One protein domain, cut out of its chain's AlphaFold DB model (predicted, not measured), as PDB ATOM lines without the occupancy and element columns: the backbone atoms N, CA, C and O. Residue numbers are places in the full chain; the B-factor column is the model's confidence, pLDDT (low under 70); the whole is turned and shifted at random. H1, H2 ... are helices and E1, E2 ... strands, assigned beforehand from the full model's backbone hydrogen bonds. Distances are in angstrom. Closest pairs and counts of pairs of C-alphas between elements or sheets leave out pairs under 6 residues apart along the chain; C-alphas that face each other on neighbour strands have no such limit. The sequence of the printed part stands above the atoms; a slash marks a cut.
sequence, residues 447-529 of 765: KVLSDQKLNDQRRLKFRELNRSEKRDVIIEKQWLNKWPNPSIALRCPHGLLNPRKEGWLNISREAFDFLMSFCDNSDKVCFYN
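What this domain is: This is residues 447 to 529 of the 765 residues of the protein "Ubiquitin carboxyl-terminal hydrolase" of Rozella allomycis (strain CSF55) (UniProt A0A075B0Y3). A long helix, H1, stands at one side of a small, loop-rich body made of a two-stranded sheet, E1 and E2, and the short helices H2 and H3; the last turn of H1 packs on H3, and residues 447 to 454 stick out. The long loop 482 to 503 reaches to the opposite end, and the last stretch folds back to pair briefly with E1. Along the 83 printed residues come H1, E1, H2, E2 and H3, a mixed class with only 39 residues in named elements; the strands are antiparallel. The whole is compact, with a radius of gyration of the C-alphas of 13.1 A and spans of 40 by 29 by 24 A.

How they stand to each other: Begin with H1, residues 447 to 465: its residues 462 to 465 alone touch H3, residues 509 to 516, at a shallow tilt of 24 degrees, opposite ways; the closest C-alphas, Leu 465 and Ala 511, are 5.0 A apart. Next look at E1, residues 473 to 476, antiparallel to E2, residues 504 to 507, at 144 degrees; N 475 and O 505 are within hydrogen-bond range at 3.0 A, N 507 and O 473 at 2.8 A. H2, residues 478 to 481, is close to H1 but not clearly touching, the C-alphas of Leu 480 and Arg 459 being 7.7 A apart. H2 and E2 are near each other; H2 and H3 are apart. Every O i to N i+4 pair is within hydrogen-bond range in H1 and H3; H2 is too short for one.

Where its parts are: Find C-alpha 447 at (160.359, 187.459, 213.758); H1 runs 27.0 A from there. E1 spans 10.4 A, H2 4.9 A and E2 9.7 A. H3 spans 10.3 A, ending at C-alpha 516, (152.019, 170.156, 198.822).

The domain as a whole: The C-alphas of Lys 447 and His 494 are farthest apart, 40.2 A. The printed part has no cut; the link from H2 to E2 is long. Its mean pLDDT is 70.3, and 43 residues are under 70, among them 449 to 457, 478 to 495 and 518 to 526.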
ATOM      1  N   LYS A 447     160.788 188.807 214.135       77.31
ATOM      2  CA  LYS A 447     160.359 187.459 213.758       77.31
ATOM      3  C   LYS A 447     159.303 187.480 212.656       77.31
ATOM      4  O   LYS A 447     159.482 186.802 211.653       77.31
ATOM      5  N   VAL A 448     158.271 188.319 212.774       75.00
ATOM      6  CA  VAL A 448     157.253 188.489 211.722       75.00
ATOM      7  C   VAL A 448     157.888 188.965 210.413       75.00
ATOM      8  O   VAL A 448     157.560 188.431 209.359       75.00
ATOM      9  N   LEU A 449     158.825 189.916 210.462       67.94
ATOM     10  CA  LEU A 449     159.550 190.387 209.275       67.94
ATOM     11  C   LEU A 449     160.441 189.294 208.651       67.94
ATOM     12  O   LEU A 449     160.480 189.164 207.427       67.94
ATOM     13  N   SER A 450     161.134 188.497 209.473       68.75
ATOM     14  CA  SER A 450     161.923 187.335 209.026       68.75
ATOM     15  C   SER A 450     161.032 186.302 208.328       68.75
ATOM     16  O   SER A 450     161.300 185.901 207.192       68.75
ATOM     17  N   ASP A 451     159.905 185.956 208.956       68.00
ATOM     18  CA  ASP A 451     158.921 185.017 208.421       68.00
ATOM     19  C   ASP A 451     158.273 185.552 207.133       68.00
ATOM     20  O   ASP A 451     158.081 184.797 206.179       68.00
ATOM     21  N   GLN A 452     157.992 186.858 207.048       67.06
ATOM     22  CA  GLN A 452     157.513 187.516 205.827       67.06
ATOM     23  C   GLN A 452     158.538 187.425 204.696       67.06
ATOM     24  O   GLN A 452     158.191 186.985 203.604       67.06
ATOM     25  N   LYS A 453     159.809 187.748 204.958       66.62
ATOM     26  CA  LYS A 453     160.887 187.677 203.960       66.62
ATOM     27  C   LYS A 453     161.104 186.249 203.449       66.62
ATOM     28  O   LYS A 453     161.285 186.038 202.249       66.62
ATOM     29  N   LEU A 454     161.047 185.261 204.343       65.31
ATOM     30  CA  LEU A 454     161.122 183.844 203.987       65.31
ATOM     31  C   LEU A 454     159.895 183.409 203.165       65.31
ATOM     32  O   LEU A 454     160.027 182.685 202.176       65.31
ATOM     33  N   ASN A 455     158.702 183.883 203.529       67.38
ATOM     34  CA  ASN A 455     157.477 183.641 202.770       67.38
ATOM     35  C   ASN A 455     157.499 184.318 201.394       67.38
ATOM     36  O   ASN A 455     157.017 183.728 200.431       67.38
ATOM     37  N   ASP A 456     158.110 185.491 201.253       68.19
ATOM     38  CA  ASP A 456     158.254 186.174 199.966       68.19
ATOM     39  C   ASP A 456     159.225 185.444 199.032       68.19
ATOM     40  O   ASP A 456     158.924 185.284 197.848       68.19
ATOM     41  N   GLN A 457     160.328 184.892 199.550       69.62
ATOM     42  CA  GLN A 457     161.210 184.008 198.776       69.62
ATOM     43  C   GLN A 457     160.488 182.732 198.319       69.62
ATOM     44  O   GLN A 457     160.590 182.335 197.155       69.62
ATOM     45  N   ARG A 458     159.702 182.111 199.206       73.50
ATOM     46  CA  ARG A 458     158.865 180.944 198.870       73.50
ATOM     47  C   ARG A 458     157.817 181.286 197.810       73.50
ATOM     48  O   ARG A 458     157.634 180.518 196.868       73.50
ATOM     49  N   ARG A 459     157.176 182.456 197.913       73.81
ATOM     50  CA  ARG A 459     156.232 182.982 196.912       73.81
ATOM     51  C   ARG A 459     156.908 183.253 195.571       73.81
ATOM     52  O   ARG A 459     156.276 183.034 194.541       73.81
ATOM     53  N   LEU A 460     158.160 183.709 195.562       77.69
ATOM     54  CA  LEU A 460     158.926 183.922 194.334       77.69
ATOM     55  C   LEU A 460     159.170 182.593 193.608       77.69
ATOM     56  O   LEU A 460     158.817 182.466 192.438       77.69
ATOM     57  N   LYS A 461     159.648 181.579 194.337       79.88
ATOM     58  CA  LYS A 461     159.856 180.223 193.806       79.88
ATOM     59  C   LYS A 461     158.549 179.581 193.334       79.88
ATOM     60  O   LYS A 461     158.499 178.988 192.263       79.88
ATOM     61  N   PHE A 462     157.462 179.762 194.086       81.81
ATOM     62  CA  PHE A 462     156.129 179.359 193.639       81.81
ATOM     63  C   PHE A 462     155.737 180.038 192.319       81.81
ATOM     64  O   PHE A 462     155.257 179.372 191.407       81.81
ATOM     65  N   ARG A 463     155.949 181.355 192.192       80.19
ATOM     66  CA  ARG A 463     155.643 182.091 190.958       80.19
ATOM     67  C   ARG A 463     156.462 181.588 189.777       80.19
ATOM     68  O   ARG A 463     155.909 181.557 188.690       80.19
ATOM     69  N   GLU A 464     157.727 181.222 189.977       83.62
ATOM     70  CA  GLU A 464     158.585 180.636 188.937       83.62
ATOM     71  C   GLU A 464     158.048 179.290 188.452       83.62
ATOM     72  O   GLU A 464     157.850 179.116 187.252       83.62
ATOM     73  N   LEU A 465     157.731 178.380 189.378       81.44
ATOM     74  CA  LEU A 465     157.158 177.068 189.056       81.44
ATOM     75  C   LEU A 465     155.769 177.184 188.409       81.44
ATOM     76  O   LEU A 465     155.398 176.384 187.555       81.44
ATOM     77  N   ASN A 466     155.008 178.223 188.761       83.50
ATOM     78  CA  ASN A 466     153.674 178.476 188.220       83.50
ATOM     79  C   ASN A 466     153.668 179.230 186.869       83.50
ATOM     80  O   ASN A 466     152.624 179.729 186.436       83.50
ATOM     81  N   ARG A 467     154.823 179.359 186.197       78.81
ATOM     82  CA  ARG A 467     154.918 179.961 184.851       78.81
ATOM     83  C   ARG A 467     154.531 179.014 183.718       78.81
ATOM     84  O   ARG A 467     154.369 179.497 182.604       78.81
ATOM     85  N   SER A 468     154.367 177.718 183.987       74.38
ATOM     86  CA  SER A 468     153.940 176.739 182.980       74.38
ATOM     87  C   SER A 468     152.609 177.135 182.315       74.38
ATOM     88  O   SER A 468     151.707 177.674 182.968       74.38
ATOM     89  N   GLU A 469     152.492 176.873 181.009       68.56
ATOM     90  CA  GLU A 469     151.285 177.156 180.216       68.56
ATOM     91  C   GLU A 469     150.116 176.228 180.587       68.56
ATOM     92  O   GLU A 469     148.954 176.620 180.473       68.56
ATOM     93  N   LYS A 470     150.404 175.026 181.106       76.94
ATOM     94  CA  LYS A 470     149.394 174.076 181.592       76.94
ATOM     95  C   LYS A 470     149.020 174.365 183.047       76.94
ATOM     96  O   LYS A 470     149.813 174.137 183.962       76.94
ATOM     97  N   ARG A 471     147.800 174.864 183.268       81.75
ATOM     98  CA  ARG A 471     147.266 175.249 184.588       81.75
ATOM     99  C   ARG A 471     146.009 174.458 184.918       81.75
ATOM    100  O   ARG A 471     144.894 174.975 184.825       81.75
ATOM    101  N   ASP A 472     146.215 173.204 185.297       81.88
ATOM    102  CA  ASP A 472     145.151 172.198 185.382       81.88
ATOM    103  C   ASP A 472     144.541 172.079 186.794       81.88
ATOM    104  O   ASP A 472     143.506 171.431 186.973       81.88
ATOM    105  N   VAL A 473     145.152 172.723 187.798       83.19
ATOM    106  CA  VAL A 473     144.753 172.638 189.213       83.19
ATOM    107  C   VAL A 473     144.190 173.970 189.705       83.19
ATOM    108  O   VAL A 473     144.819 175.014 189.556       83.19
ATOM    109  N   ILE A 474     143.024 173.930 190.343       80.44
ATOM    110  CA  ILE A 474     142.346 175.061 190.978       80.44
ATOM    111  C   ILE A 474     142.564 175.009 192.490       80.44
ATOM    112  O   ILE A 474     142.194 174.035 193.153       80.44
ATOM    113  N   ILE A 475     143.074 176.108 193.043       78.31
ATOM    114  CA  ILE A 475     143.166 176.345 194.488       78.31
ATOM    115  C   ILE A 475     142.478 177.658 194.883       78.31
ATOM    116  O   ILE A 475     142.200 178.523 194.049       78.31
ATOM    117  N   GLU A 476     142.208 177.845 196.174       73.44
ATOM    118  CA  GLU A 476     141.687 179.112 196.694       73.44
ATOM    119  C   GLU A 476     142.809 180.157 196.753       73.44
ATOM    120  O   GLU A 476     143.846 179.921 197.350       73.44
ATOM    121  N   LYS A 477     142.609 181.356 196.209       73.50
ATOM    122  CA  LYS A 477     143.567 182.475 196.212       73.50
ATOM    123  C   LYS A 477     144.029 182.852 197.625       73.50
ATOM    124  O   LYS A 477     145.159 183.309 197.789       73.50
ATOM    125  N   GLN A 478     143.201 182.610 198.651       64.88
ATOM    126  CA  GLN A 478     143.595 182.780 200.054       64.88
ATOM    127  C   GLN A 478     144.766 181.879 200.471       64.88
ATOM    128  O   GLN A 478     145.447 182.231 201.430       64.88
ATOM    129  N   TRP A 479     145.062 180.789 199.753       69.94
ATOM    130  CA  TRP A 479     146.255 179.971 199.994       69.94
ATOM    131  C   TRP A 479     147.550 180.773 199.901       69.94
ATOM    132  O   TRP A 479     148.445 180.599 200.721       69.94
ATOM    133  N   LEU A 480     147.638 181.706 198.950       66.62
ATOM    134  CA  LEU A 480     148.818 182.561 198.808       66.62
ATOM    135  C   LEU A 480     148.930 183.588 199.941       66.62
ATOM    136  O   LEU A 480     150.033 184.003 200.307       66.62
ATOM    137  N   ASN A 481     147.789 183.978 200.514       62.81
ATOM    138  CA  ASN A 481     147.707 184.971 201.581       62.81
ATOM    139  C   ASN A 481     147.919 184.351 202.971       62.81
ATOM    140  O   ASN A 481     148.518 184.995 203.823       62.81
ATOM    141  N   LYS A 482     147.470 183.107 203.184       60.69
ATOM    142  CA  LYS A 482     147.553 182.345 204.447       60.69
ATOM    143  C   LYS A 482     148.609 181.230 204.407       60.69
ATOM    144  O   LYS A 482     148.522 180.252 205.143       60.69
ATOM    145  N   TRP A 483     149.591 181.369 203.521       59.22
ATOM    146  CA  TRP A 483     150.724 180.459 203.378       59.22
ATOM    147  C   TRP A 483     151.460 180.245 204.717       59.22
ATOM    148  O   TRP A 483     151.747 181.246 205.379       59.22
ATOM    149  N   PRO A 484     151.847 179.012 205.111       53.97
ATOM    150  CA  PRO A 484     151.661 177.727 204.427       53.97
ATOM    151  C   PRO A 484     150.403 176.945 204.856       53.97
ATOM    152  O   PRO A 484     150.172 175.877 204.312       53.97
ATOM    153  N   ASN A 485     149.584 177.442 205.798       56.72
ATOM    154  CA  ASN A 485     148.469 176.685 206.396       56.72
ATOM    155  C   ASN A 485     147.115 177.423 206.312       56.72
ATOM    156  O   ASN A 485     146.688 178.086 207.261       56.72
ATOM    157  N   PRO A 486     146.398 177.314 205.185       58.91
ATOM    158  CA  PRO A 486     145.111 177.975 204.991       58.91
ATOM    159  C   PRO A 486     143.974 177.129 205.569       58.91
ATOM    160  O   PRO A 486     143.986 175.909 205.458       58.91
ATOM    161  N   SER A 487     142.941 177.755 206.132       53.19
ATOM    162  CA  SER A 487     141.712 177.055 206.532       53.19
ATOM    163  C   SER A 487     140.956 176.570 205.286       53.19
ATOM    164  O   SER A 487     140.583 177.376 204.433       53.19
ATOM    165  N   ILE A 488     140.757 175.256 205.158       57.50
ATOM    166  CA  ILE A 488     140.315 174.607 203.916       57.50
ATOM    167  C   ILE A 488     138.789 174.497 203.872       57.50
ATOM    168  O   ILE A 488     138.195 173.766 204.658       57.50
ATOM    169  N   ALA A 489     138.160 175.148 202.893       56.25
ATOM    170  CA  ALA A 489     136.792 174.828 202.477       56.25
ATOM    171  C   ALA A 489     136.598 175.172 200.994       56.25
ATOM    172  O   ALA A 489     135.859 176.094 200.644       56.25
ATOM    173  N   LEU A 490     137.318 174.493 200.098       59.97
ATOM    174  CA  LEU A 490     137.091 174.645 198.653       59.97
ATOM    175  C   LEU A 490     135.746 174.044 198.228       59.97
ATOM    176  O   LEU A 490     135.111 174.542 197.297       59.97
ATOM    177  N   ARG A 491     135.296 173.001 198.931       64.12
ATOM    178  CA  ARG A 491     133.978 172.398 198.732       64.12
ATOM    179  C   ARG A 491     132.914 173.281 199.381       64.12
ATOM    180  O   ARG A 491     133.093 173.741 200.507       64.12
ATOM    181  N   CYS A 492     131.798 173.509 198.691       65.81
ATOM    182  CA  CYS A 492     130.595 173.978 199.371       65.81
ATOM    183  C   CYS A 492     130.121 172.908 200.378       65.81
ATOM    184  O   CYS A 492     130.548 171.753 200.281       65.81
ATOM    185  N   PRO A 493     129.205 173.239 201.304       63.00
ATOM    186  CA  PRO A 493     128.561 172.242 202.164       63.00
ATOM    187  C   PRO A 493     127.951 171.055 201.392       63.00
ATOM    188  O   PRO A 493     127.855 169.961 201.931       63.00
ATOM    189  N   HIS A 494     127.620 171.240 200.106       63.22
ATOM    190  CA  HIS A 494     127.104 170.209 199.194       63.22
ATOM    191  C   HIS A 494     128.204 169.427 198.435       63.22
ATOM    192  O   HIS A 494     127.920 168.742 197.458       63.22
ATOM    193  N   GLY A 495     129.477 169.552 198.825       66.69
ATOM    194  CA  GLY A 495     130.593 168.748 198.301       66.69
ATOM    195  C   GLY A 495     131.166 169.165 196.936       66.69
ATOM    196  O   GLY A 495     132.177 168.597 196.512       66.69
ATOM    197  N   LEU A 496     130.575 170.165 196.273       74.56
ATOM    198  CA  LEU A 496     130.903 170.631 194.915       74.56
ATOM    199  C   LEU A 496     131.582 172.017 194.900       74.56
ATOM    200  O   LEU A 496     131.681 172.688 195.929       74.56
ATOM    201  N   LEU A 497     132.051 172.472 193.731       70.75
ATOM    202  CA  LEU A 497     132.719 173.772 193.577       70.75
ATOM    203  C   LEU A 497     131.704 174.926 193.719       70.75
ATOM    204  O   LEU A 497     130.736 174.997 192.962       70.75
ATOM    205  N   ASN A 498     131.897 175.844 194.673       68.94
ATOM    206  CA  ASN A 498     130.947 176.937 194.948       68.94
ATOM    207  C   ASN A 498     131.084 178.121 193.960       68.94
ATOM    208  O   ASN A 498     131.991 178.925 194.140       68.94
ATOM    209  N   PRO A 499     130.161 178.359 193.009       62.09
ATOM    210  CA  PRO A 499     130.313 179.406 191.989       62.09
ATOM    211  C   PRO A 499     130.370 180.860 192.504       62.09
ATOM    212  O   PRO A 499     130.637 181.748 191.701       62.09
ATOM    213  N   ARG A 500     130.125 181.126 193.797       59.78
ATOM    214  CA  ARG A 500     130.223 182.467 194.412       59.78
ATOM    215  C   ARG A 500     131.513 182.750 195.163       59.78
ATOM    216  O   ARG A 500     131.709 183.882 195.596       59.78
ATOM    217  N   LYS A 501     132.349 181.738 195.402       61.66
ATOM    218  CA  LYS A 501     133.571 181.944 196.176       61.66
ATOM    219  C   LYS A 501     134.572 182.674 195.281       61.66
ATOM    220  O   LYS A 501     135.218 182.066 194.437       61.66
ATOM    221  N   GLU A 502     134.634 183.996 195.405       58.44
ATOM    222  CA  GLU A 502     135.620 184.793 194.684       58.44
ATOM    223  C   GLU A 502     137.033 184.477 195.183       58.44
ATOM    224  O   GLU A 502     137.263 184.215 196.365       58.44
ATOM    225  N   GLY A 503     137.993 184.511 194.259       64.38
ATOM    226  CA  GLY A 503     139.389 184.220 194.552       64.38
ATOM    227  C   GLY A 503     139.736 182.749 194.375       64.38
ATOM    228  O   GLY A 503     140.198 182.115 195.314       64.38
ATOM    229  N   TRP A 504     139.589 182.221 193.164       74.81
ATOM    230  CA  TRP A 504     140.257 180.987 192.741       74.81
ATOM    231  C   TRP A 504     141.483 181.302 191.900       74.81
ATOM    232  O   TRP A 504     141.569 182.373 191.292       74.81
ATOM    233  N   LEU A 505     142.433 180.378 191.881       76.75
ATOM    234  CA  LEU A 505     143.640 180.486 191.083       76.75
ATOM    235  C   LEU A 505     143.919 179.156 190.390       76.75
ATOM    236  O   LEU A 505     144.009 178.127 191.057       76.75
ATOM    237  N   ASN A 506     144.100 179.214 189.073       82.75
ATOM    238  CA  ASN A 506     144.571 178.080 188.288       82.75
ATOM    239  C   ASN A 506     146.099 178.070 188.330       82.75
ATOM    240  O   ASN A 506     146.733 179.090 188.032       82.75
ATOM    241  N   ILE A 507     146.675 176.938 188.712       84.44
ATOM    242  CA  ILE A 507     148.112 176.764 188.902       84.44
ATOM    243  C   ILE A 507     148.622 175.514 188.178       84.44
ATOM    244  O   ILE A 507     147.850 174.599 187.882       84.44
ATOM    245  N   SER A 508     149.919 175.490 187.869       86.12
ATOM    246  CA  SER A 508     150.590 174.330 187.280       86.12
ATOM    247  C   SER A 508     150.707 173.181 188.279       86.12
ATOM    248  O   SER A 508     150.646 173.377 189.499       86.12
ATOM    249  N   ARG A 509     150.909 171.965 187.762       81.56
ATOM    250  CA  ARG A 509     151.104 170.785 188.608       81.56
ATOM    251  C   ARG A 509     152.387 170.882 189.435       81.56
ATOM    252  O   ARG A 509     152.337 170.600 190.624       81.56
ATOM    253  N   GLU A 510     153.486 171.375 188.860       81.69
ATOM    254  CA  GLU A 510     154.750 171.537 189.597       81.69
ATOM    255  C   GLU A 510     154.623 172.557 190.734       81.69
ATOM    256  O   GLU A 510     155.166 172.367 191.823       81.69
ATOM    257  N   ALA A 511     153.875 173.641 190.502       82.25
ATOM    258  CA  ALA A 511     153.599 174.626 191.534       82.25
ATOM    259  C   ALA A 511     152.722 174.035 192.646       82.25
ATOM    260  O   ALA A 511     152.980 174.304 193.817       82.25
ATOM    261  N   PHE A 512     151.728 173.207 192.298       81.50
ATOM    262  CA  PHE A 512     150.901 172.481 193.265       81.50
ATOM    263  C   PHE A 512     151.702 171.454 194.078       81.50
ATOM    264  O   PHE A 512     151.558 171.403 195.294       81.50
ATOM    265  N   ASP A 513     152.588 170.684 193.453       79.25
ATOM    266  CA  ASP A 513     153.405 169.690 194.157       79.25
ATOM    267  C   ASP A 513     154.419 170.370 195.100       79.25
ATOM    268  O   ASP A 513     154.607 169.941 196.240       79.25
ATOM    269  N   PHE A 514     155.005 171.506 194.691       81.06
ATOM    270  CA  PHE A 514     155.815 172.351 195.578       81.06
ATOM    271  C   PHE A 514     155.002 172.874 196.769       81.06
ATOM    272  O   PHE A 514     155.480 172.843 197.901       81.06
ATOM    273  N   LEU A 515     153.763 173.307 196.528       75.25
ATOM    274  CA  LEU A 515     152.786 173.671 197.558       75.25
ATOM    275  C   LEU A 515     152.542 172.534 198.550       75.25
ATOM    276  O   LEU A 515     152.561 172.753 199.760       75.25
ATOM    277  N   MET A 516     152.351 171.327 198.028       71.12
ATOM    278  CA  MET A 516     152.019 170.156 198.822       71.12
ATOM    279  C   MET A 516     153.198 169.577 199.598       71.12
ATOM    280  O   MET A 516     152.974 168.933 200.615       71.12
ATOM    281  N   SER A 517     154.440 169.883 199.214       73.62
ATOM    282  CA  SER A 517     155.626 169.500 199.998       73.62
ATOM    283  C   SER A 517     155.657 170.083 201.421       73.62
ATOM    284  O   SER A 517     156.465 169.653 202.242       73.62
ATOM    285  N   PHE A 518     154.777 171.044 201.725       66.75
ATOM    286  CA  PHE A 518     154.666 171.696 203.030       66.75
ATOM    287  C   PHE A 518     153.374 171.348 203.800       66.75
ATOM    288  O   PHE A 518     153.184 171.891 204.889       66.75
ATOM    289  N   CYS A 519     152.492 170.485 203.266       63.66
ATOM    290  CA  CYS A 519     151.153 170.222 203.817       63.66
ATOM    291  C   CYS A 519     150.795 168.721 203.840       63.66
ATOM    292  O   CYS A 519     150.890 168.048 202.820       63.66
ATOM    293  N   ASP A 520     150.232 168.228 204.950       55.97
ATOM    294  CA  ASP A 520     149.929 166.793 205.145       55.97
ATOM    295  C   ASP A 520     148.584 166.307 204.548       55.97
ATOM    296  O   ASP A 520     148.250 165.131 204.644       55.97
ATOM    297  N   ASN A 521     147.770 167.182 203.940       59.66
ATOM    298  CA  ASN A 521     146.407 166.849 203.480       59.66
ATOM    299  C   ASN A 521     146.154 167.257 202.012       59.66
ATOM    300  O   ASN A 521     145.372 168.172 201.771       59.66
ATOM    301  N   SER A 522     146.775 166.601 201.023       57.34
ATOM    302  CA  SER A 522     146.681 166.961 199.585       57.34
ATOM    303  C   SER A 522     145.272 166.960 199.001       57.34
ATOM    304  O   SER A 522     144.896 167.868 198.259       57.34
ATOM    305  N   ASP A 523     144.460 165.970 199.357       57.03
ATOM    306  CA  ASP A 523     143.278 165.628 198.553       57.03
ATOM    307  C   ASP A 523     142.043 166.483 198.880       57.03
ATOM    308  O   ASP A 523     141.027 166.460 198.181       57.03
ATOM    309  N   LYS A 524     142.112 167.270 199.959       59.41
ATOM    310  CA  LYS A 524     140.998 168.101 200.441       59.41
ATOM    311  C   LYS A 524     141.068 169.548 199.944       59.41
ATOM    312  O   LYS A 524     140.154 170.320 200.238       59.41
ATOM    313  N   VAL A 525     142.121 169.921 199.208       62.62
ATOM    314  CA  VAL A 525     142.525 171.332 199.050       62.62
ATOM    315  C   VAL A 525     142.695 171.801 197.610       62.62
ATOM    316  O   VAL A 525     143.141 172.919 197.363       62.62
ATOM    317  N   CYS A 526     142.284 170.995 196.643       68.94
ATOM    318  CA  CYS A 526     142.247 171.420 195.254       68.94
ATOM    319  C   CYS A 526     141.057 170.822 194.512       68.94
ATOM    320  O   CYS A 526     140.475 169.814 194.914       68.94
ATOM    321  N   PHE A 527     140.729 171.456 193.395       73.56
ATOM    322  CA  PHE A 527     139.885 170.903 192.345       73.56
ATOM    323  C   PHE A 527     140.659 170.916 191.030       73.56
ATOM    324  O   PHE A 527     141.617 171.664 190.886       73.56
ATOM    325  N   TYR A 528     140.233 170.123 190.058       78.44
ATOM    326  CA  TYR A 528     140.726 170.231 188.684       78.44
ATOM    327  C   TYR A 528     139.748 171.064 187.854       78.44
ATOM    328  O   TYR A 528     138.571 171.156 188.221       78.44
ATOM    329  N   ASN A 529     140.205 171.672 186.756       71.50
ATOM    330  CA  ASN A 529     139.367 172.565 185.936       71.50
ATOM    331  C   ASN A 529     138.030 171.944 185.489       71.50
ATOM    332  O   ASN A 529     137.037 172.662 185.377       71.50
TER     333      ASN A 529